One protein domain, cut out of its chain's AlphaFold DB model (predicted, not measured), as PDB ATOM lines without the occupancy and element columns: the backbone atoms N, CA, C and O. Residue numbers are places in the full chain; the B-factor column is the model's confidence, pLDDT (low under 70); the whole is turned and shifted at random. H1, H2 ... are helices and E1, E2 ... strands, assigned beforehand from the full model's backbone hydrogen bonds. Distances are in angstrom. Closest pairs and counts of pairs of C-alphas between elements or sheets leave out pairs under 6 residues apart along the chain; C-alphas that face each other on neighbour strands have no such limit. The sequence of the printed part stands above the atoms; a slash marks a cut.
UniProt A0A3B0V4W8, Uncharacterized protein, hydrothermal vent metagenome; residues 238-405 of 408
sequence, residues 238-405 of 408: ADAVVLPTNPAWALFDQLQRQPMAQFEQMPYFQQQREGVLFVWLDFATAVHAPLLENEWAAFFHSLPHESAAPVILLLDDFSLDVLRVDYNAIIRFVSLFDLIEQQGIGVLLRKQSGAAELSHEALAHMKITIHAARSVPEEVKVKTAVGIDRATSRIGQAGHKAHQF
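Overview. This is residues 238 to 405 of the 408 residues of an uncharacterized protein of hydrothermal vent metagenome (UniProt A0A3B0V4W8). A strongly twisted sheet of five strands makes one end of this domain, with H1 over one face and the last part of the long helix H8, residues 394 to 403, on the other. At the other end H4, H5, H6, H7 and the first part of H8 gather, and H5 crosses H8. The printed part has 168 residues, with eight named helices and five named strands in the order H1 E1 E2 E3 H2 H3 E4 H4 H5 E5 H6 H7 H8; the class is mixed, helices and strands. The sheet, E1 E2 E3 E4 E5, is mixed. The whole is compact, with a radius of gyration of the C-alphas of 15.4 A, and spans 46 by 33 by 24 A.

Along the chain. The printed part begins at Ala 238, and H1 runs from C-alpha 248 at (32.242, 3.548, 118.443) to residue 255. E1 is residues 261 to 263, E2 266 to 273, 22.5 A long, and E3 276 to 282, 19.7 A. H2, residues 283 to 288, and H3, 293 to 302, come before E4, 311 to 316, 16.0 A. H4 is residues 320 to 325, H5 327 to 343, 24.5 A, and E5 346 to 349. H6, 360 to 364, and H7, 366 to 372, precede H8, 378 to 403, 38.2 A, ending at C-alpha 403 at (40.694, 1.507, 119.164).

Arrangement. E1, E2 and E3 form a meander, each strand the antiparallel neighbour of the one before; N 263 and O 266 are 3.0 A apart, N 271 and O 278 2.9 A. E3, H2 H3, E4 and E4, H4 H5, E5 are strand-helix-strand units, parallel neighbour strands with helices between, with right-handed crossovers; N 314 and O 279 are 2.7 A apart, N 313 and O 346 2.8 A. H1 is on the sheet at a height of 8.1 A. On the opposite face, H8 stands up from the sheet over E5; the closest C-alphas, of Gly 346 and Ala 398, are 4.3 A apart. H2 is at the sheet's level, while H3 and H5 only graze the sheet. H5 is the hub; it touches H8 at a steep tilt of 48 degrees, the C-alphas of Phe 337 and Ala 391 being closest at 5.5 A. H7 and H8 form a helical hairpin, closest at the C-alphas of Lys 367 and Ala 385, 5.7 A. H4 touches H7, closest at the C-alphas of Arg 324 and Met 366, 5.3 A, and H6 touches H8, closest at those of His 360 and Thr 392, 6.4 A. Every O i to N i+4 pair is within hydrogen-bond range in H2, H3, H5, H6 and H7; the counts are 2 of 4 in H1, 1 of 2 in H4 and 19 of 22 in H8.

Size, cuts and confidence. The C-alphas farthest apart, those of Glu 274 and Ser 375, are 48.3 A apart. The printed part has no cut and no long link. Mean pLDDT of the printed part is 83.2; 14 residues are under 70, among them 306 to 308 and 354 to 357.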
ATOM      1  N   ALA A 238      40.024  -6.699 110.167       78.44
ATOM      2  CA  ALA A 238      38.787  -6.779 110.940       78.44
ATOM      3  C   ALA A 238      38.738  -5.817 112.146       78.44
ATOM      4  O   ALA A 238      37.651  -5.407 112.536       78.44
ATOM      5  N   ASP A 239      39.884  -5.404 112.689       78.69
ATOM      6  CA  ASP A 239      39.983  -4.453 113.802       78.69
ATOM      7  C   ASP A 239      39.583  -3.034 113.390       78.69
ATOM      8  O   ASP A 239      39.354  -2.197 114.245       78.69
ATOM      9  N   ALA A 240      39.487  -2.720 112.097       87.38
ATOM     10  CA  ALA A 240      38.883  -1.458 111.675       87.38
ATOM     11  C   ALA A 240      37.352  -1.537 111.642       87.38
ATOM     12  O   ALA A 240      36.689  -0.506 111.562       87.38
ATOM     13  N   VAL A 241      36.767  -2.739 111.653       88.62
ATOM     14  CA  VAL A 241      35.328  -2.931 111.465       88.62
ATOM     15  C   VAL A 241      34.594  -2.743 112.788       88.62
ATOM     16  O   VAL A 241      34.723  -3.522 113.730       88.62
ATOM     17  N   VAL A 242      33.745  -1.722 112.834       88.56
ATOM     18  CA  VAL A 242      32.905  -1.423 113.991       88.56
ATOM     19  C   VAL A 242      31.632  -2.253 113.910       88.56
ATOM     20  O   VAL A 242      30.818  -2.090 113.002       88.56
ATOM     21  N   LEU A 243      31.453  -3.150 114.878       86.31
ATOM     22  CA  LEU A 243      30.228  -3.932 115.041       86.31
ATOM     23  C   LEU A 243      29.155  -3.127 115.797       86.31
ATOM     24  O   LEU A 243      29.512  -2.257 116.592       86.31
ATOM     25  N   PRO A 244      27.855  -3.448 115.644       86.25
ATOM     26  CA  PRO A 244      26.766  -2.755 116.347       86.25
ATOM     27  C   PRO A 244      26.896  -2.711 117.872       86.25
ATOM     28  O   PRO A 244      26.342  -1.833 118.525       86.25
ATOM     29  N   THR A 245      27.619  -3.665 118.454       83.81
ATOM     30  CA  THR A 245      27.870  -3.756 119.895       83.81
ATOM     31  C   THR A 245      29.033  -2.881 120.370       83.81
ATOM     32  O   THR A 245      29.229  -2.745 121.575       83.81
ATOM     33  N   ASN A 246      29.821  -2.304 119.459       85.31
ATOM     34  CA  ASN A 246      30.991  -1.499 119.791       85.31
ATOM     35  C   ASN A 246      30.567  -0.063 120.174       85.31
ATOM     36  O   ASN A 246      29.766   0.535 119.450       85.31
ATOM     37  N   PRO A 247      31.119   0.534 121.251       80.62
ATOM     38  CA  PRO A 247      30.843   1.923 121.633       80.62
ATOM     39  C   PRO A 247      31.041   2.940 120.501       80.62
ATOM     40  O   PRO A 247      30.294   3.918 120.411       80.62
ATOM     41  N   ALA A 248      31.995   2.691 119.597       86.44
ATOM     42  CA  ALA A 248      32.242   3.548 118.443       86.44
ATOM     43  C   ALA A 248      31.058   3.594 117.460       86.44
ATOM     44  O   ALA A 248      30.939   4.562 116.712       86.44
ATOM     45  N   TRP A 249      30.140   2.615 117.471       89.69
ATOM     46  CA  TRP A 249      28.977   2.596 116.575       89.69
ATOM     47  C   TRP A 249      28.100   3.840 116.745       89.69
ATOM     48  O   TRP A 249      27.711   4.467 115.760       89.69
ATOM     49  N   ALA A 250      27.844   4.238 117.994       89.00
ATOM     50  CA  ALA A 250      27.031   5.411 118.302       89.00
ATOM     51  C   ALA A 250      27.699   6.723 117.861       89.00
ATOM     52  O   ALA A 250      27.004   7.704 117.598       89.00
ATOM     53  N   LEU A 251      29.034   6.753 117.757       90.44
ATOM     54  CA  LEU A 251      29.763   7.943 117.324       90.44
ATOM     55  C   LEU A 251      29.481   8.278 115.855       90.44
ATOM     56  O   LEU A 251      29.308   9.449 115.528       90.44
ATOM     57  N   PHE A 252      29.363   7.268 114.986       92.75
ATOM     58  CA  PHE A 252      28.949   7.491 113.598       92.75
ATOM     59  C   PHE A 252      27.578   8.184 113.533       92.75
ATOM     60  O   PHE A 252      27.422   9.181 112.831       92.75
ATOM     61  N   ASP A 253      26.602   7.706 114.312       91.38
ATOM     62  CA  ASP A 253      25.249   8.286 114.342       91.38
ATOM     63  C   ASP A 253      25.226   9.704 114.926       91.38
ATOM     64  O   ASP A 253      24.410  10.539 114.532       91.38
ATOM     65  N   GLN A 254      26.105   9.986 115.890       91.44
ATOM     66  CA  GLN A 254      26.243  11.315 116.483       91.44
ATOM     67  C   GLN A 254      26.850  12.313 115.493       91.44
ATOM     68  O   GLN A 254      26.336  13.425 115.366       91.44
ATOM     69  N   LEU A 255      27.903  11.919 114.774       91.56
ATOM     70  CA  LEU A 255      28.584  12.779 113.807       91.56
ATOM     71  C   LEU A 255      27.705  13.141 112.614       91.56
ATOM     72  O   LEU A 255      27.720  14.293 112.197       91.56
ATOM     73  N   GLN A 256      26.865  12.221 112.133       87.56
ATOM     74  CA  GLN A 256      25.886  12.520 111.078       87.56
ATOM     75  C   GLN A 256      24.894  13.638 111.453       87.56
ATOM     76  O   GLN A 256      24.271  14.233 110.575       87.56
ATOM     77  N   ARG A 257      24.715  13.925 112.749       89.75
ATOM     78  CA  ARG A 257      23.837  15.002 113.241       89.75
ATOM     79  C   ARG A 257      24.565  16.332 113.423       89.75
ATOM     80  O   ARG A 257      23.916  17.324 113.752       89.75
ATOM     81  N   GLN A 258      25.886  16.357 113.261       92.69
ATOM     82  CA  GLN A 258      26.666  17.587 113.344       92.69
ATOM     83  C   GLN A 258      26.428  18.468 112.110       92.69
ATOM     84  O   GLN A 258      25.931  17.994 111.087       92.69
ATOM     85  N   PRO A 259      26.778  19.764 112.172       93.12
ATOM     86  CA  PRO A 259      26.807  20.601 110.984       93.12
ATOM     87  C   PRO A 259      27.736  20.004 109.923       93.12
ATOM     88  O   PRO A 259      28.900  19.710 110.193       93.12
ATOM     89  N   MET A 260      27.210  19.850 108.710       94.75
ATOM     90  CA  MET A 260      27.988  19.393 107.565       94.75
ATOM     91  C   MET A 260      28.998  20.473 107.168       94.75
ATOM     92  O   MET A 260      28.628  21.623 106.916       94.75
ATOM     93  N   ALA A 261      30.262  20.082 107.077       94.25
ATOM     94  CA  ALA A 261      31.315  20.860 106.450       94.25
ATOM     95  C   ALA A 261      31.571  20.335 105.031       94.25
ATOM     96  O   ALA A 261      31.112  19.258 104.640       94.25
ATOM     97  N   GLN A 262      32.296  21.113 104.234       92.19
ATOM     98  CA  GLN A 262      32.574  20.762 102.850       92.19
ATOM     99  C   GLN A 262      34.018  21.101 102.501       92.19
ATOM    100  O   GLN A 262      34.496  22.198 102.796       92.19
ATOM    101  N   PHE A 263      34.706  20.150 101.876       91.12
ATOM    102  CA  PHE A 263      36.007  20.364 101.256       91.12
ATOM    103  C   PHE A 263      35.853  20.131  99.758       91.12
ATOM    104  O   PHE A 263      35.514  19.029  99.330       91.12
ATOM    105  N   GLU A 264      36.034  21.185  98.965       87.75
ATOM    106  CA  GLU A 264      35.668  21.196  97.546       87.75
ATOM    107  C   GLU A 264      34.217  20.732  97.320       87.75
ATOM    108  O   GLU A 264      33.282  21.474  97.609       87.75
ATOM    109  N   GLN A 265      34.010  19.514  96.814       84.06
ATOM    110  CA  GLN A 265      32.695  18.900  96.580       84.06
ATOM    111  C   GLN A 265      32.395  17.741  97.543       84.06
ATOM    112  O   GLN A 265      31.333  17.134  97.448       84.06
ATOM    113  N   MET A 266      33.314  17.423  98.458       92.06
ATOM    114  CA  MET A 266      33.185  16.312  99.392       92.06
ATOM    115  C   MET A 266      32.551  16.793 100.710       92.06
ATOM    116  O   MET A 266      33.195  17.554 101.445       92.06
ATOM    117  N   PRO A 267      31.306  16.387 101.028       93.62
ATOM    118  CA  PRO A 267      30.721  16.631 102.339       93.62
ATOM    119  C   PRO A 267      31.416  15.782 103.403       93.62
ATOM    120  O   PRO A 267      31.718  14.611 103.176       93.62
ATOM    121  N   TYR A 268      31.636  16.371 104.574       95.56
ATOM    122  CA  TYR A 268      32.179  15.678 105.736       95.56
ATOM    123  C   TYR A 268      31.601  16.244 107.026       95.56
ATOM    124  O   TYR A 268      31.093  17.365 107.074       95.56
ATOM    125  N   PHE A 269      31.684  15.456 108.087       95.94
ATOM    126  CA  PHE A 269      31.237  15.848 109.417       95.94
ATOM    127  C   PHE A 269      32.395  15.651 110.377       95.94
ATOM    128  O   PHE A 269      33.238  14.783 110.162       95.94
ATOM    129  N   GLN A 270      32.473  16.456 111.427       94.44
ATOM    130  CA  GLN A 270      33.581  16.350 112.365       94.44
ATOM    131  C   GLN A 270      33.180  16.730 113.780       94.44
ATOM    132  O   GLN A 270      32.232  17.488 113.993       94.44
ATOM    133  N   GLN A 271      33.937  16.218 114.742       92.50
ATOM    134  CA  GLN A 271      33.781  16.541 116.149       92.50
ATOM    135  C   GLN A 271      35.110  16.333 116.869       92.50
ATOM    136  O   GLN A 271      35.710  15.264 116.776       92.50
ATOM    137  N   GLN A 272      35.539  17.335 117.635       90.38
ATOM    138  CA  GLN A 272      36.617  17.165 118.601       90.38
ATOM    139  C   GLN A 272      36.034  16.570 119.885       90.38
ATOM    140  O   GLN A 272      35.066  17.108 120.435       90.38
ATOM    141  N   ARG A 273      36.621  15.485 120.387       87.50
ATOM    142  CA  ARG A 273      36.243  14.886 121.669       87.50
ATOM    143  C   ARG A 273      37.484  14.358 122.374       87.50
ATOM    144  O   ARG A 273      38.257  13.627 121.775       87.50
ATOM    145  N   GLU A 274      37.656  14.742 123.639       84.56
ATOM    146  CA  GLU A 274      38.714  14.210 124.518       84.56
ATOM    147  C   GLU A 274      40.129  14.319 123.901       84.56
ATOM    148  O   GLU A 274      40.968  13.445 124.060       84.56
ATOM    149  N   GLY A 275      40.400  15.406 123.166       85.56
ATOM    150  CA  GLY A 275      41.695  15.628 122.508       85.56
ATOM    151  C   GLY A 275      41.875  14.915 121.161       85.56
ATOM    152  O   GLY A 275      42.902  15.110 120.521       85.56
ATOM    153  N   VAL A 276      40.874  14.172 120.685       89.06
ATOM    154  CA  VAL A 276      40.872  13.471 119.391       89.06
ATOM    155  C   VAL A 276      39.935  14.175 118.407       89.06
ATOM    156  O   VAL A 276      38.808  14.532 118.768       89.06
ATOM    157  N   LEU A 277      40.376  14.357 117.158       92.62
ATOM    158  CA  LEU A 277      39.506  14.816 116.076       92.62
ATOM    159  C   LEU A 277      38.882  13.614 115.368       92.62
ATOM    160  O   LEU A 277      39.578  12.829 114.723       92.62
ATOM    161  N   PHE A 278      37.560  13.510 115.420       93.88
ATOM    162  CA  PHE A 278      36.808  12.531 114.649       93.88
ATOM    163  C   PHE A 278      36.274  13.167 113.374       93.88
ATOM    164  O   PHE A 278      35.624  14.211 113.431       93.88
ATOM    165  N   VAL A 279      36.521  12.521 112.238       95.25
ATOM    166  CA  VAL A 279      36.052  12.953 110.918       95.25
ATOM    167  C   VAL A 279      35.209  11.842 110.325       95.25
ATOM    168  O   VAL A 279      35.691  10.729 110.161       95.25
ATOM    169  N   TRP A 280      33.961  12.128 109.990       96.00
ATOM    170  CA  TRP A 280      33.043  11.189 109.361       96.00
ATOM    171  C   TRP A 280      32.893  11.498 107.873       96.00
ATOM    172  O   TRP A 280      32.727  12.659 107.476       96.00
ATOM    173  N   LEU A 281      32.929  10.438 107.066       95.19
ATOM    174  CA  LEU A 281      32.685  10.448 105.629       95.19
ATOM    175  C   LEU A 281      31.837   9.235 105.244       95.19
ATOM    176  O   LEU A 281      32.076   8.119 105.704       95.19
ATOM    177  N   ASP A 282      30.916   9.438 104.311       93.38
ATOM    178  CA  ASP A 282      30.322   8.338 103.559       93.38
ATOM    179  C   ASP A 282      31.380   7.712 102.630       93.38
ATOM    180  O   ASP A 282      32.109   8.422 101.924       93.38
ATOM    181  N   PHE A 283      31.490   6.382 102.631       92.25
ATOM    182  CA  PHE A 283      32.546   5.688 101.898       92.25
ATOM    183  C   PHE A 283      32.436   5.893 100.385       92.25
ATOM    184  O   PHE A 283      33.447   6.151  99.725       92.25
ATOM    185  N   ALA A 284      31.221   5.813  99.830       90.94
ATOM    186  CA  ALA A 284      31.003   6.029  98.405       90.94
ATOM    187  C   ALA A 284      31.414   7.452  98.013       90.94
ATOM    188  O   ALA A 284      32.092   7.645  97.004       90.94
ATOM    189  N   THR A 285      31.085   8.439  98.838       90.94
ATOM    190  CA  THR A 285      31.502   9.828  98.646       90.94
ATOM    191  C   THR A 285      33.025   9.961  98.649       90.94
ATOM    192  O   THR A 285      33.584  10.557  97.726       90.94
ATOM    193  N   ALA A 286      33.714   9.350  99.618       90.25
ATOM    194  CA  ALA A 286      35.170   9.418  99.728       90.25
ATOM    195  C   ALA A 286      35.886   8.848  98.486       90.25
ATOM    196  O   ALA A 286      36.808   9.470  97.961       90.25
ATOM    197  N   VAL A 287      35.452   7.695  97.964       90.19
ATOM    198  CA  VAL A 287      36.120   7.061  96.805       90.19
ATOM    199  C   VAL A 287      35.708   7.654  95.453       90.19
ATOM    200  O   VAL A 287      36.412   7.462  94.459       90.19
ATOM    201  N   HIS A 288      34.611   8.416  95.392       89.25
ATOM    202  CA  HIS A 288      34.212   9.158  94.191       89.25
ATOM    203  C   HIS A 288      34.661  10.623  94.188       89.25
ATOM    204  O   HIS A 288      34.657  11.246  93.118       89.25
ATOM    205  N   ALA A 289      35.104  11.158  95.327       87.31
ATOM    206  CA  ALA A 289      35.711  12.477  95.390       87.31
ATOM    207  C   ALA A 289      36.946  12.529  94.465       87.31
ATOM    208  O   ALA A 289      37.713  11.562  94.398       87.31
ATOM    209  N   PRO A 290      37.173  13.624  93.722       84.12
ATOM    210  CA  PRO A 290      38.297  13.747  92.795       84.12
ATOM    211  C   PRO A 290      39.641  13.990  93.510       84.12
ATOM    212  O   PRO A 290      40.501  14.682  92.977       84.12
ATOM    213  N   LEU A 291      39.831  13.407  94.695       84.81
ATOM    214  CA  LEU A 291      40.997  13.609  95.545       84.81
ATOM    215  C   LEU A 291      42.023  12.487  95.324       84.81
ATOM    216  O   LEU A 291      41.697  11.298  95.413       84.81
ATOM    217  N   LEU A 292      43.271  12.861  95.035       82.75
ATOM    218  CA  LEU A 292      44.432  11.969  95.021       82.75
ATOM    219  C   LEU A 292      45.323  12.293  96.235       82.75
ATOM    220  O   LEU A 292      44.894  12.972  97.163       82.75
ATOM    221  N   GLU A 293      46.548  11.764  96.284       77.19
ATOM    222  CA  GLU A 293      47.436  11.863  97.459       77.19
ATOM    223  C   GLU A 293      47.590  13.304  97.990       77.19
ATOM    224  O   GLU A 293      47.502  13.531  99.195       77.19
ATOM    225  N   ASN A 294      47.782  14.290  97.105       77.81
ATOM    226  CA  ASN A 294      48.012  15.680  97.508       77.81
ATOM    227  C   ASN A 294      46.727  16.390  97.939       77.81
ATOM    228  O   ASN A 294      46.758  17.180  98.879       77.81
ATOM    229  N   GLU A 295      45.607  16.124  97.270       85.81
ATOM    230  CA  GLU A 295      44.321  16.732  97.604       85.81
ATOM    231  C   GLU A 295      43.780  16.163  98.921       85.81
ATOM    232  O   GLU A 295      43.284  16.912  99.760       85.81
ATOM    233  N   TRP A 296      43.979  14.863  99.168       87.69
ATOM    234  CA  TRP A 296      43.728  14.271 100.480       87.69
ATOM    235  C   TRP A 296      44.632  14.875 101.556       87.69
ATOM    236  O   TRP A 296      44.162  15.178 102.651       87.69
ATOM    237  N   ALA A 297      45.916  15.103 101.257       83.56
ATOM    238  CA  ALA A 297      46.806  15.770 102.200       83.56
ATOM    239  C   ALA A 297      46.291  17.176 102.518       83.56
ATOM    240  O   ALA A 297      46.189  17.524 103.692       83.56
ATOM    241  N   ALA A 298      45.917  17.960 101.506       85.69
ATOM    242  CA  ALA A 298      45.345  19.289 101.693       85.69
ATOM    243  C   ALA A 298      44.069  19.256 102.552       85.69
ATOM    244  O   ALA A 298      43.929  20.089 103.447       85.69
ATOM    245  N   PHE A 299      43.193  18.266 102.343       90.19
ATOM    246  CA  PHE A 299      42.007  18.056 103.169       90.19
ATOM    247  C   PHE A 299      42.367  17.881 104.648       90.19
ATOM    248  O   PHE A 299      41.922  18.682 105.468       90.19
ATOM    249  N   PHE A 300      43.218  16.910 104.999       87.44
ATOM    250  CA  PHE A 300      43.556  16.660 106.407       87.44
ATOM    251  C   PHE A 300      44.306  17.829 107.064       87.44
ATOM    252  O   PHE A 300      44.049  18.138 108.224       87.44
ATOM    253  N   HIS A 301      45.156  18.547 106.321       84.88
ATOM    254  CA  HIS A 301      45.813  19.759 106.833       84.88
ATOM    255  C   HIS A 301      44.844  20.934 107.033       84.88
ATOM    256  O   HIS A 301      45.141  21.838 107.810       84.88
ATOM    257  N   SER A 302      43.705  20.951 106.332       87.75
ATOM    258  CA  SER A 302      42.689  22.002 106.476       87.75
ATOM    259  C   SER A 302      41.771  21.815 107.686       87.75
ATOM    260  O   SER A 302      41.025  22.731 108.033       87.75
ATOM    261  N   LEU A 303      41.808  20.641 108.325       89.00
ATOM    262  CA  LEU A 303      40.952  20.337 109.463       89.00
ATOM    263  C   LEU A 303      41.349  21.180 110.688       89.00
ATOM    264  O   LEU A 303      42.539  21.276 110.999       89.00
ATOM    265  N   PRO A 304      40.383  21.746 111.430       79.75
ATOM    266  CA  PRO A 304      40.643  22.580 112.598       79.75
ATOM    267  C   PRO A 304      41.018  21.716 113.812       79.75
ATOM    268  O   PRO A 304      40.207  21.507 114.711       79.75
ATOM    269  N   HIS A 305      42.249  21.210 113.834       75.38
ATOM    270  CA  HIS A 305      42.810  20.455 114.953       75.38
ATOM    271  C   HIS A 305      44.142  21.045 115.406       75.38
ATOM    272  O   HIS A 305      44.870  21.672 114.631       75.38
ATOM    273  N   GLU A 306      44.465  20.849 116.682       67.44
ATOM    274  CA  GLU A 306      45.814  21.099 117.179       67.44
ATOM    275  C   GLU A 306      46.778  20.161 116.443       67.44
ATOM    276  O   GLU A 306      46.475  18.983 116.282       67.44
ATOM    277  N   SER A 307      47.942  20.650 116.006       61.81
ATOM    278  CA  SER A 307      48.863  19.882 115.146       61.81
ATOM    279  C   SER A 307      49.380  18.565 115.752       61.81
ATOM    280  O   SER A 307      50.019  17.790 115.050       61.81
ATOM    281  N   ALA A 308      49.124  18.312 117.040       65.38
ATOM    282  CA  ALA A 308      49.463  17.073 117.739       65.38
ATOM    283  C   ALA A 308      48.245  16.186 118.070       65.38
ATOM    284  O   ALA A 308      48.425  15.066 118.549       65.38
ATOM    285  N   ALA A 309      47.017  16.664 117.845       77.88
ATOM    286  CA  ALA A 309      45.810  15.907 118.150       77.88
ATOM    287  C   ALA A 309      45.661  14.723 117.176       77.88
ATOM    288  O   ALA A 309      45.720  14.925 115.959       77.88
ATOM    289  N   PRO A 310      45.451  13.488 117.668       84.94
ATOM    290  CA  PRO A 310      45.196  12.344 116.806       84.94
ATOM    291  C   PRO A 310      43.899  12.541 116.016       84.94
ATOM    292  O   PRO A 310      42.895  13.035 116.535       84.94
ATOM    293  N   VAL A 311      43.923  12.112 114.756       90.69
ATOM    294  CA  VAL A 311      42.766  12.135 113.858       90.69
ATOM    295  C   VAL A 311      42.266  10.709 113.650       90.69
ATOM    296  O   VAL A 311      43.058   9.806 113.354       90.69
ATOM    297  N   ILE A 312      40.954  10.511 113.778       93.06
ATOM    298  CA  ILE A 312      40.273   9.247 113.485       93.06
ATOM    299  C   ILE A 312      39.238   9.475 112.385       93.06
ATOM    300  O   ILE A 312      38.289  10.244 112.545       93.06
ATOM    301  N   LEU A 313      39.420   8.771 111.272       94.62
ATOM    302  CA  LEU A 313      38.512   8.761 110.139       94.62
ATOM    303  C   LEU A 313      37.461   7.655 110.298       94.62
ATOM    304  O   LEU A 313      37.787   6.480 110.451       94.62
ATOM    305  N   LEU A 314      36.192   8.033 110.223       94.81
ATOM    306  CA  LEU A 314      35.024   7.168 110.316       94.81
ATOM    307  C   LEU A 314      34.413   7.051 108.917       94.81
ATOM    308  O   LEU A 314      33.763   7.983 108.444       94.81
ATOM    309  N   LEU A 315      34.655   5.924 108.245       94.56
ATOM    310  CA  LEU A 315      34.102   5.634 106.920       94.56
ATOM    311  C   LEU A 315      32.817   4.824 107.071       94.56
ATOM    312  O   LEU A 315      32.841   3.669 107.510       94.56
ATOM    313  N   ASP A 316      31.697   5.444 106.731       93.31
ATOM    314  CA  ASP A 316      30.372   4.852 106.871       93.31
ATOM    315  C   ASP A 316      29.868   4.218 105.576       93.31
ATOM    316  O   ASP A 316      30.353   4.522 104.488       93.31
ATOM    317  N   ASP A 317      28.908   3.310 105.728       91.38
ATOM    318  CA  ASP A 317      28.378   2.429 104.684       91.38
ATOM    319  C   ASP A 317      29.463   1.812 103.778       91.38
ATOM    320  O   ASP A 317      29.381   1.771 102.549       91.38
ATOM    321  N   PHE A 318      30.531   1.322 104.411       90.44
ATOM    322  CA  PHE A 318      31.677   0.748 103.722       90.44
ATOM    323  C   PHE A 318      31.273  -0.445 102.841       90.44
ATOM    324  O   PHE A 318      30.712  -1.441 103.316       90.44
ATOM    325  N   SER A 319      31.631  -0.383 101.555       86.50
ATOM    326  CA  SER A 319      31.315  -1.432 100.583       86.50
ATOM    327  C   SER A 319      32.417  -1.631  99.547       86.50
ATOM    328  O   SER A 319      32.744  -0.736  98.769       86.50
ATOM    329  N   LEU A 320      32.934  -2.858  99.462       85.12
ATOM    330  CA  LEU A 320      33.893  -3.242  98.422       85.12
ATOM    331  C   LEU A 320      33.259  -3.346  97.031       85.12
ATOM    332  O   LEU A 320      33.988  -3.353  96.042       85.12
ATOM    333  N   ASP A 321      31.931  -3.413  96.922       85.38
ATOM    334  CA  ASP A 321      31.264  -3.574  95.626       85.38
ATOM    335  C   ASP A 321      31.495  -2.370  94.709       85.38
ATOM    336  O   ASP A 321      31.714  -2.551  93.512       85.38
ATOM    337  N   VAL A 322      31.575  -1.164  95.282       83.44
ATOM    338  CA  VAL A 322      31.958   0.060  94.557       83.44
ATOM    339  C   VAL A 322      33.352  -0.090  93.940       83.44
ATOM    340  O   VAL A 322      33.567   0.235  92.773       83.44
ATOM    341  N   LEU A 323      34.298  -0.659  94.692       84.94
ATOM    342  CA  LEU A 323      35.675  -0.852  94.236       84.94
ATOM    343  C   LEU A 323      35.808  -1.984  93.211       84.94
ATOM    344  O   LEU A 323      36.725  -1.974  92.398       84.94
ATOM    345  N   ARG A 324      34.906  -2.970  93.210       82.31
ATOM    346  CA  ARG A 324      34.960  -4.102  92.265       82.31
ATOM    347  C   ARG A 324      34.646  -3.700  90.828       82.31
ATOM    348  O   ARG A 324      35.059  -4.405  89.910       82.31
ATOM    349  N   VAL A 325      33.929  -2.603  90.617       82.38
ATOM    350  CA  VAL A 325      33.464  -2.202  89.280       82.38
ATOM    351  C   VAL A 325      34.138  -0.939  88.755       82.38
ATOM    352  O   VAL A 325      34.192  -0.758  87.540       82.38
ATOM    353  N   ASP A 326      34.691  -0.099  89.633       85.00
ATOM    354  CA  ASP A 326      35.285   1.182  89.253       85.00
ATOM    355  C   ASP A 326      36.796   1.237  89.541       85.00
ATOM    356  O   ASP A 326      37.258   1.321  90.680       85.00
ATOM    357  N   TYR A 327      37.583   1.252  88.462       84.06
ATOM    358  CA  TYR A 327      39.036   1.404  88.517       84.06
ATOM    359  C   TYR A 327      39.486   2.740  89.138       84.06
ATOM    360  O   TYR A 327      40.489   2.780  89.856       84.06
ATOM    361  N   ASN A 328      38.761   3.835  88.898       85.00
ATOM    362  CA  ASN A 328      39.107   5.138  89.469       85.00
ATOM    363  C   ASN A 328      38.833   5.168  90.975       85.00
ATOM    364  O   ASN A 328      39.646   5.714  91.725       85.00
ATOM    365  N   ALA A 329      37.745   4.532  91.420       87.00
ATOM    366  CA  ALA A 329      37.469   4.352  92.841       87.00
ATOM    367  C   ALA A 329      38.584   3.545  93.527       87.00
ATOM    368  O   ALA A 329      39.025   3.931  94.609       87.00
ATOM    369  N   ILE A 330      39.129   2.504  92.876       86.44
ATOM    370  CA  ILE A 330      40.301   1.766  93.387       86.44
ATOM    371  C   ILE A 330      41.514   2.693  93.553       86.44
ATOM    372  O   ILE A 330      42.156   2.664  94.602       86.44
ATOM    373  N   ILE A 331      41.850   3.522  92.556       84.12
ATOM    374  CA  ILE A 331      43.004   4.438  92.661       84.12
ATOM    375  C   ILE A 331      42.831   5.411  93.831       84.12
ATOM    376  O   ILE A 331      43.780   5.652  94.582       84.12
ATOM    377  N   ARG A 332      41.633   5.976  93.987       87.94
ATOM    378  CA  ARG A 332      41.328   6.948  95.045       87.94
ATOM    379  C   ARG A 332      41.327   6.292  96.418       87.94
ATOM    380  O   ARG A 332      41.912   6.840  97.343       87.94
ATOM    381  N   PHE A 333      40.784   5.082  96.519       88.56
ATOM    382  CA  PHE A 333      40.859   4.249  97.716       88.56
ATOM    383  C   PHE A 333      42.310   3.958  98.118       88.56
ATOM    384  O   PHE A 333      42.690   4.196  99.262       88.56
ATOM    385  N   VAL A 334      43.149   3.515  97.174       85.31
ATOM    386  CA  VAL A 334      44.582   3.299  97.429       85.31
ATOM    387  C   VAL A 334      45.253   4.603  97.859       85.31
ATOM    388  O   VAL A 334      46.002   4.593  98.827       85.31
ATOM    389  N   SER A 335      44.953   5.727  97.203       83.94
ATOM    390  CA  SER A 335      45.535   7.037  97.538       83.94
ATOM    391  C   SER A 335      45.150   7.506  98.947       83.94
ATOM    392  O   SER A 335      46.007   7.989  99.683       83.94
ATOM    393  N   LEU A 336      43.887   7.320  99.342       88.19
ATOM    394  CA  LEU A 336      43.397   7.630 100.685       88.19
ATOM    395  C   LEU A 336      44.130   6.790 101.738       88.19
ATOM    396  O   LEU A 336      44.653   7.339 102.703       88.19
ATOM    397  N   PHE A 337      44.230   5.471 101.542       85.00
ATOM    398  CA  PHE A 337      44.892   4.593 102.512       85.00
ATOM    399  C   PHE A 337      46.419   4.722 102.522       85.00
ATOM    400  O   PHE A 337      47.022   4.572 103.583       85.00
ATOM    401  N   ASP A 338      47.048   5.040 101.385       76.62
ATOM    402  CA  ASP A 338      48.443   5.494 101.330       76.62
ATOM    403  C   ASP A 338      48.634   6.705 102.260       76.62
ATOM    404  O   ASP A 338      49.579   6.720 103.047       76.62
ATOM    405  N   LEU A 339      47.732   7.690 102.215       79.75
ATOM    406  CA  LEU A 339      47.846   8.882 103.049       79.75
ATOM    407  C   LEU A 339      47.538   8.625 104.530       79.75
ATOM    408  O   LEU A 339      48.240   9.152 105.388       79.75
ATOM    409  N   ILE A 340      46.523   7.815 104.832       82.94
ATOM    410  CA  ILE A 340      46.152   7.446 106.207       82.94
ATOM    411  C   ILE A 340      47.355   6.863 106.949       82.94
ATOM    412  O   ILE A 340      47.652   7.290 108.062       82.94
ATOM    413  N   GLU A 341      48.091   5.945 106.316       75.56
ATOM    414  CA  GLU A 341      49.340   5.428 106.883       75.56
ATOM    415  C   GLU A 341      50.382   6.541 107.024       75.56
ATOM    416  O   GLU A 341      50.958   6.704 108.097       75.56
ATOM    417  N   GLN A 342      50.612   7.320 105.959       69.88
ATOM    418  CA  GLN A 342      51.627   8.378 105.958       69.88
ATOM    419  C   GLN A 342      51.394   9.442 107.029       69.88
ATOM    420  O   GLN A 342      52.366  10.036 107.479       69.88
ATOM    421  N   GLN A 343      50.146   9.714 107.407       74.00
ATOM    422  CA  GLN A 343      49.805  10.699 108.434       74.00
ATOM    423  C   GLN A 343      49.530  10.065 109.803       74.00
ATOM    424  O   GLN A 343      49.343  10.775 110.789       74.00
ATOM    425  N   GLY A 344      49.533   8.734 109.893       74.31
ATOM    426  CA  GLY A 344      49.192   8.013 111.113       74.31
ATOM    427  C   GLY A 344      47.746   8.249 111.557       74.31
ATOM    428  O   GLY A 344      47.494   8.347 112.757       74.31
ATOM    429  N   ILE A 345      46.811   8.360 110.619       85.88
ATOM    430  CA  ILE A 345      45.383   8.542 110.898       85.88
ATOM    431  C   ILE A 345      44.784   7.195 111.329       85.88
ATOM    432  O   ILE A 345      45.051   6.162 110.713       85.88
ATOM    433  N   GLY A 346      43.986   7.188 112.400       89.19
ATOM    434  CA  GLY A 346      43.191   6.017 112.781       89.19
ATOM    435  C   GLY A 346      41.977   5.866 111.864       89.19
ATOM    436  O   GLY A 346      41.454   6.865 111.379       89.19
ATOM    437  N   VAL A 347      41.505   4.646 111.614       92.69
ATOM    438  CA  VAL A 347      40.347   4.411 110.735       92.69
ATOM    439  C   VAL A 347      39.392   3.428 111.365       92.69
ATOM    440  O   VAL A 347      39.792   2.343 111.764       92.69
ATOM    441  N   LEU A 348      38.116   3.781 111.358       92.75
ATOM    442  CA  LEU A 348      37.024   2.891 111.703       92.75
ATOM    443  C   LEU A 348      36.039   2.823 110.539       92.75
ATOM    444  O   LEU A 348      35.710   3.831 109.915       92.75
ATOM    445  N   LEU A 349      35.570   1.617 110.252       92.88
ATOM    446  CA  LEU A 349      34.684   1.287 109.149       92.88
ATOM    447  C   LEU A 349      33.360   0.785 109.708       92.88
ATOM    448  O   LEU A 349      33.336  -0.141 110.522       92.88
ATOM    449  N   ARG A 350      32.255   1.337 109.220       91.81
ATOM    450  CA  ARG A 350      30.914   0.839 109.522       91.81
ATOM    451  C   ARG A 350      30.213   0.452 108.232       91.81
ATOM    452  O   ARG A 350      30.273   1.181 107.252       91.81
ATOM    453  N   LYS A 351      29.511  -0.680 108.245       88.50
ATOM    454  CA  LYS A 351      28.527  -1.037 107.217       88.50
ATOM    455  C   LYS A 351      27.166  -1.122 107.894       88.50
ATOM    456  O   LYS A 351      26.992  -1.884 108.838       88.50
ATOM    457  N   GLN A 352      26.198  -0.324 107.454       80.25
ATOM    458  CA  GLN A 352      24.905  -0.249 108.150       80.25
ATOM    459  C   GLN A 352      24.090  -1.540 107.991       80.25
ATOM    460  O   GLN A 352      23.356  -1.941 108.889       80.25
ATOM    461  N   SER A 353      24.256  -2.212 106.850       75.50
ATOM    462  CA  SER A 353      23.521  -3.422 106.472       75.50
ATOM    463  C   SER A 353      24.093  -4.733 107.035       75.50
ATOM    464  O   SER A 353      23.552  -5.799 106.742       75.50
ATOM    465  N   GLY A 354      25.168  -4.698 107.833       66.69
ATOM    466  CA  GLY A 354      25.773  -5.896 108.428       66.69
ATOM    467  C   GLY A 354      27.250  -5.712 108.777       66.69
ATOM    468  O   GLY A 354      27.748  -4.596 108.839       66.69
ATOM    469  N   ALA A 355      27.984  -6.806 108.985       63.38
ATOM    470  CA  ALA A 355      29.433  -6.712 109.157       63.38
ATOM    471  C   ALA A 355      30.092  -6.298 107.830       63.38
ATOM    472  O   ALA A 355      29.790  -6.862 106.774       63.38
ATOM    473  N   ALA A 356      30.990  -5.312 107.868       65.62
ATOM    474  CA  ALA A 356      31.842  -5.031 106.722       65.62
ATOM    475  C   ALA A 356      32.772  -6.237 106.507       65.62
ATOM    476  O   ALA A 356      33.588  -6.557 107.367       65.62
ATOM    477  N   GLU A 357      32.637  -6.932 105.377       67.31
ATOM    478  CA  GLU A 357      33.561  -8.008 105.016       67.31
ATOM    479  C   GLU A 357      34.858  -7.395 104.499       67.31
ATOM    480  O   GLU A 357      34.976  -7.014 103.332       67.31
ATOM    481  N   LEU A 358      35.837  -7.288 105.391       74.00
ATOM    482  CA  LEU A 358      37.178  -6.849 105.055       74.00
ATOM    483  C   LEU A 358      38.160  -7.993 105.301       74.00
ATOM    484  O   LEU A 358      38.514  -8.307 106.434       74.00
ATOM    485  N   SER A 359      38.598  -8.630 104.219       68.25
ATOM    486  CA  SER A 359      39.619  -9.674 104.256       68.25
ATOM    487  C   SER A 359      40.646  -9.466 103.147       68.25
ATOM    488  O   SER A 359      40.395  -8.777 102.153       68.25
ATOM    489  N   HIS A 360      41.810 -10.099 103.301       66.06
ATOM    490  CA  HIS A 360      42.826 -10.142 102.247       66.06
ATOM    491  C   HIS A 360      42.270 -10.695 100.930       66.06
ATOM    492  O   HIS A 360      42.579 -10.170  99.863       66.06
ATOM    493  N   GLU A 361      41.418 -11.715 101.001       69.50
ATOM    494  CA  GLU A 361      40.787 -12.340  99.837       69.50
ATOM    495  C   GLU A 361      39.794 -11.385  99.165       69.50
ATOM    496  O   GLU A 361      39.822 -11.210  97.944       69.50
ATOM    497  N   ALA A 362      38.979 -10.688  99.963       72.25
ATOM    498  CA  ALA A 362      37.985  -9.748  99.461       72.25
ATOM    499  C   ALA A 362      38.627  -8.560  98.725       72.25
ATOM    500  O   ALA A 362      38.113  -8.122  97.692       72.25
ATOM    501  N   LEU A 363      39.775  -8.077  99.212       74.44
ATOM    502  CA  LEU A 363      40.530  -6.992  98.582       74.44
ATOM    503  C   LEU A 363      41.354  -7.483  97.381       74.44
ATOM    504  O   LEU A 363      41.447  -6.777  96.376       74.44
ATOM    505  N   ALA A 364      41.877  -8.714  97.411       72.25
ATOM    506  CA  ALA A 364      42.583  -9.304  96.271       72.25
ATOM    507  C   ALA A 364      41.698  -9.399  95.015       72.25
ATOM    508  O   ALA A 364      42.203  -9.240  93.902       72.25
ATOM    509  N   HIS A 365      40.382  -9.576  95.174       76.50
ATOM    510  CA  HIS A 365      39.437  -9.584  94.051       76.50
ATOM    511  C   HIS A 365      39.435  -8.270  93.250       76.50
ATOM    512  O   HIS A 365      39.182  -8.300  92.047       76.50
ATOM    513  N   MET A 366      39.800  -7.133  93.852       81.56
ATOM    514  CA  MET A 366      39.914  -5.852  93.135       81.56
ATOM    515  C   MET A 366      41.035  -5.860  92.081       81.56
ATOM    516  O   MET A 366      40.991  -5.097  91.115       81.56
ATOM    517  N   LYS A 367      42.028  -6.755  92.207       81.31
ATOM    518  CA  LYS A 367      43.085  -6.914  91.196       81.31
ATOM    519  C   LYS A 367      42.522  -7.383  89.852       81.31
ATOM    520  O   LYS A 367      43.070  -7.017  88.815       81.31
ATOM    521  N   ILE A 368      41.410  -8.123  89.850       81.56
ATOM    522  CA  ILE A 368      40.724  -8.548  88.619       81.56
ATOM    523  C   ILE A 368      40.283  -7.314  87.819       81.56
ATOM    524  O   ILE A 368      40.562  -7.220  86.624       81.56
ATOM    525  N   THR A 369      39.672  -6.337  88.489       81.75
ATOM    526  CA  THR A 369      39.203  -5.076  87.896       81.75
ATOM    527  C   THR A 369      40.357  -4.255  87.320       81.75
ATOM    528  O   THR A 369      40.250  -3.735  86.210       81.75
ATOM    529  N   ILE A 370      41.499  -4.203  88.015       81.81
ATOM    530  CA  ILE A 370      42.719  -3.546  87.516       81.81
ATOM    531  C   ILE A 370      43.230  -4.216  86.242       81.81
ATOM    532  O   ILE A 370      43.506  -3.538  85.249       81.81
ATOM    533  N   HIS A 371      43.369  -5.544  86.252       81.38
ATOM    534  CA  HIS A 371      43.874  -6.268  85.087       81.38
ATOM    535  C   HIS A 371      42.931  -6.112  83.885       81.38
ATOM    536  O   HIS A 371      43.405  -5.917  82.761       81.38
ATOM    537  N   ALA A 372      41.617  -6.085  84.129       82.50
ATOM    538  CA  ALA A 372      40.588  -5.879  83.114       82.50
ATOM    539  C   ALA A 372      40.503  -4.437  82.567       82.50
ATOM    540  O   ALA A 372      39.927  -4.238  81.493       82.50
ATOM    541  N   ALA A 373      41.080  -3.436  83.248       81.62
ATOM    542  CA  ALA A 373      41.021  -2.037  82.824       81.62
ATOM    543  C   ALA A 373      41.704  -1.831  81.458       81.62
ATOM    544  O   ALA A 373      42.908  -2.052  81.286       81.62
ATOM    545  N   ARG A 374      40.929  -1.413  80.452       71.25
ATOM    546  CA  ARG A 374      41.436  -1.114  79.104       71.25
ATOM    547  C   ARG A 374      42.032   0.299  79.086       71.25
ATOM    548  O   ARG A 374      41.542   1.176  79.786       71.25
ATOM    549  N   SER A 375      43.090   0.509  78.301       77.31
ATOM    550  CA  SER A 375      43.777   1.810  78.139       77.31
ATOM    551  C   SER A 375      44.616   2.303  79.330       77.31
ATOM    552  O   SER A 375      45.076   3.442  79.318       77.31
ATOM    553  N   VAL A 376      44.874   1.454  80.327       77.88
ATOM    554  CA  VAL A 376      45.811   1.742  81.426       77.88
ATOM    555  C   VAL A 376      47.152   1.046  81.142       77.88
ATOM    556  O   VAL A 376      47.134  -0.164  80.897       77.88
ATOM    557  N   PRO A 377      48.300   1.752  81.179       79.00
ATOM    558  CA  PRO A 377      49.617   1.132  81.012       79.00
ATOM    559  C   PRO A 377      49.887   0.042  82.057       79.00
ATOM    560  O   PRO A 377      49.520   0.195  83.222       79.00
ATOM    561  N   GLU A 378      50.572  -1.038  81.668       71.44
ATOM    562  CA  GLU A 378      50.810  -2.193  82.551       71.44
ATOM    563  C   GLU A 378      51.592  -1.816  83.817       71.44
ATOM    564  O   GLU A 378      51.275  -2.279  84.907       71.44
ATOM    565  N   GLU A 379      52.544  -0.889  83.709       64.75
ATOM    566  CA  GLU A 379      53.282  -0.350  84.858       64.75
ATOM    567  C   GLU A 379      52.351   0.283  85.903       64.75
ATOM    568  O   GLU A 379      52.528   0.093  87.108       64.75
ATOM    569  N   VAL A 380      51.312   0.992  85.449       70.31
ATOM    570  CA  VAL A 380      50.309   1.605  86.327       70.31
ATOM    571  C   VAL A 380      49.433   0.526  86.959       70.31
ATOM    572  O   VAL A 380      49.149   0.603  88.149       70.31
ATOM    573  N   LYS A 381      49.061  -0.518  86.210       73.31
ATOM    574  CA  LYS A 381      48.287  -1.651  86.744       73.31
ATOM    575  C   LYS A 381      49.043  -2.405  87.833       73.31
ATOM    576  O   LYS A 381      48.496  -2.617  88.914       73.31
ATOM    577  N   VAL A 382      50.301  -2.758  87.574       70.25
ATOM    578  CA  VAL A 382      51.179  -3.421  88.549       70.25
ATOM    579  C   VAL A 382      51.302  -2.560  89.805       70.25
ATOM    580  O   VAL A 382      51.125  -3.064  90.914       70.25
ATOM    581  N   LYS A 383      51.511  -1.248  89.646       69.25
ATOM    582  CA  LYS A 383      51.583  -0.312  90.772       69.25
ATOM    583  C   LYS A 383      50.291  -0.282  91.593       69.25
ATOM    584  O   LYS A 383      50.346  -0.401  92.815       69.25
ATOM    585  N   THR A 384      49.135  -0.137  90.949       73.81
ATOM    586  CA  THR A 384      47.842  -0.088  91.647       73.81
ATOM    587  C   THR A 384      47.546  -1.417  92.353       73.81
ATOM    588  O   THR A 384      47.044  -1.415  93.476       73.81
ATOM    589  N   ALA A 385      47.932  -2.555  91.762       74.81
ATOM    590  CA  ALA A 385      47.783  -3.872  92.384       74.81
ATOM    591  C   ALA A 385      48.643  -4.028  93.652       74.81
ATOM    592  O   ALA A 385      48.154  -4.562  94.649       74.81
ATOM    593  N   VAL A 386      49.880  -3.517  93.648       71.06
ATOM    594  CA  VAL A 386      50.716  -3.426  94.861       71.06
ATOM    595  C   VAL A 386      50.071  -2.487  95.887       71.06
ATOM    596  O   VAL A 386      50.049  -2.790  97.078       71.06
ATOM    597  N   GLY A 387      49.486  -1.376  95.431       73.69
ATOM    598  CA  GLY A 387      48.723  -0.443  96.259       73.69
ATOM    599  C   GLY A 387      47.593  -1.103  97.054       73.69
ATOM    600  O   GLY A 387      47.440  -0.813  98.236       73.69
ATOM    601  N   ILE A 388      46.858  -2.046  96.457       75.31
ATOM    602  CA  ILE A 388      45.785  -2.798  97.137       75.31
ATOM    603  C   ILE A 388      46.318  -3.657  98.288       75.31
ATOM    604  O   ILE A 388      45.741  -3.671  99.380       75.31
ATOM    605  N   ASP A 389      47.424  -4.369  98.056       70.06
ATOM    606  CA  ASP A 389      48.037  -5.217  99.086       70.06
ATOM    607  C   ASP A 389      48.452  -4.374 100.300       70.06
ATOM    608  O   ASP A 389      48.316  -4.802 101.452       70.06
ATOM    609  N   ARG A 390      48.888  -3.135 100.043       71.00
ATOM    610  CA  ARG A 390      49.186  -2.144 101.079       71.00
ATOM    611  C   ARG A 390      47.939  -1.507 101.685       71.00
ATOM    612  O   ARG A 390      47.941  -1.234 102.871       71.00
ATOM    613  N   ALA A 391      46.858  -1.274 100.950       75.62
ATOM    614  CA  ALA A 391      45.639  -0.726 101.549       75.62
ATOM    615  C   ALA A 391      45.071  -1.684 102.610       75.62
ATOM    616  O   ALA A 391      44.791  -1.270 103.732       75.62
ATOM    617  N   THR A 392      45.028  -2.986 102.301       71.50
ATOM    618  CA  THR A 392      44.545  -4.033 103.225       71.50
ATOM    619  C   THR A 392      45.295  -4.017 104.557       71.50
ATOM    620  O   THR A 392      44.706  -3.994 105.631       71.50
ATOM    621  N   SER A 393      46.621  -3.988 104.450       66.75
ATOM    622  CA  SER A 393      47.575  -3.848 105.545       66.75
ATOM    623  C   SER A 393      47.256  -2.697 106.491       66.75
ATOM    624  O   SER A 393      47.279  -2.837 107.710       66.75
ATOM    625  N   ARG A 394      47.041  -1.525 105.896       75.69
ATOM    626  CA  ARG A 394      46.992  -0.248 106.599       75.69
ATOM    627  C   ARG A 394      45.670  -0.054 107.296       75.69
ATOM    628  O   ARG A 394      45.640   0.581 108.339       75.69
ATOM    629  N   ILE A 395      44.604  -0.639 106.755       82.25
ATOM    630  CA  ILE A 395      43.302  -0.631 107.410       82.25
ATOM    631  C   ILE A 395      43.394  -1.295 108.786       82.25
ATOM    632  O   ILE A 395      42.935  -0.705 109.755       82.25
ATOM    633  N   GLY A 396      44.044  -2.459 108.900       78.25
ATOM    634  CA  GLY A 396      44.188  -3.146 110.190       78.25
ATOM    635  C   GLY A 396      44.963  -2.329 111.226       78.25
ATOM    636  O   GLY A 396      44.496  -2.149 112.347       78.25
ATOM    637  N   GLN A 397      46.100  -1.749 110.827       77.69
ATOM    638  CA  GLN A 397      46.893  -0.871 111.699       77.69
ATOM    639  C   GLN A 397      46.126   0.386 112.118       77.69
ATOM    640  O   GLN A 397      46.148   0.772 113.286       77.69
ATOM    641  N   ALA A 398      45.435   1.023 111.171       84.81
ATOM    642  CA  ALA A 398      44.641   2.213 111.436       84.81
ATOM    643  C   ALA A 398      43.441   1.906 112.353       84.81
ATOM    644  O   ALA A 398      43.113   2.731 113.206       84.81
ATOM    645  N   GLY A 399      42.836   0.722 112.222       87.06
ATOM    646  CA  GLY A 399      41.797   0.210 113.120       87.06
ATOM    647  C   GLY A 399      42.304  -0.017 114.536       87.06
ATOM    648  O   GLY A 399      41.763   0.544 115.489       87.06
ATOM    649  N   HIS A 400      43.416  -0.744 114.671       82.31
ATOM    650  CA  HIS A 400      44.069  -0.957 115.962       82.31
ATOM    651  C   HIS A 400      44.409   0.372 116.654       82.31
ATOM    652  O   HIS A 400      44.104   0.553 117.832       82.31
ATOM    653  N   LYS A 401      44.969   1.332 115.906       81.00
ATOM    654  CA  LYS A 401      45.269   2.674 116.415       81.00
ATOM    655  C   LYS A 401      44.014   3.421 116.855       81.00
ATOM    656  O   LYS A 401      44.026   4.040 117.910       81.00
ATOM    657  N   ALA A 402      42.937   3.374 116.072       86.69
ATOM    658  CA  ALA A 402      41.694   4.037 116.447       86.69
ATOM    659  C   ALA A 402      41.142   3.478 117.763       86.69
ATOM    660  O   ALA A 402      40.724   4.249 118.621       86.69
ATOM    661  N   HIS A 403      41.203   2.160 117.960       82.69
ATOM    662  CA  HIS A 403      40.694   1.507 119.164       82.69
ATOM    663  C   HIS A 403      41.414   1.877 120.466       82.69
ATOM    664  O   HIS A 403      40.771   1.832 121.513       82.69
ATOM    665  N   GLN A 404      42.669   2.337 120.408       80.94
ATOM    666  CA  GLN A 404      43.379   2.885 121.575       80.94
ATOM    667  C   GLN A 404      42.655   4.094 122.195       80.94
ATOM    668  O   GLN A 404      42.823   4.372 123.370       80.94
ATOM    669  N   PHE A 405      41.804   4.787 121.434       79.50
ATOM    670  CA  PHE A 405      41.071   5.970 121.899       79.50
ATOM    671  C   PHE A 405      39.624   5.679 122.325       79.50
ATOM    672  O   PHE A 405      38.877   6.605 122.630       79.50
TER     673      PHE A 405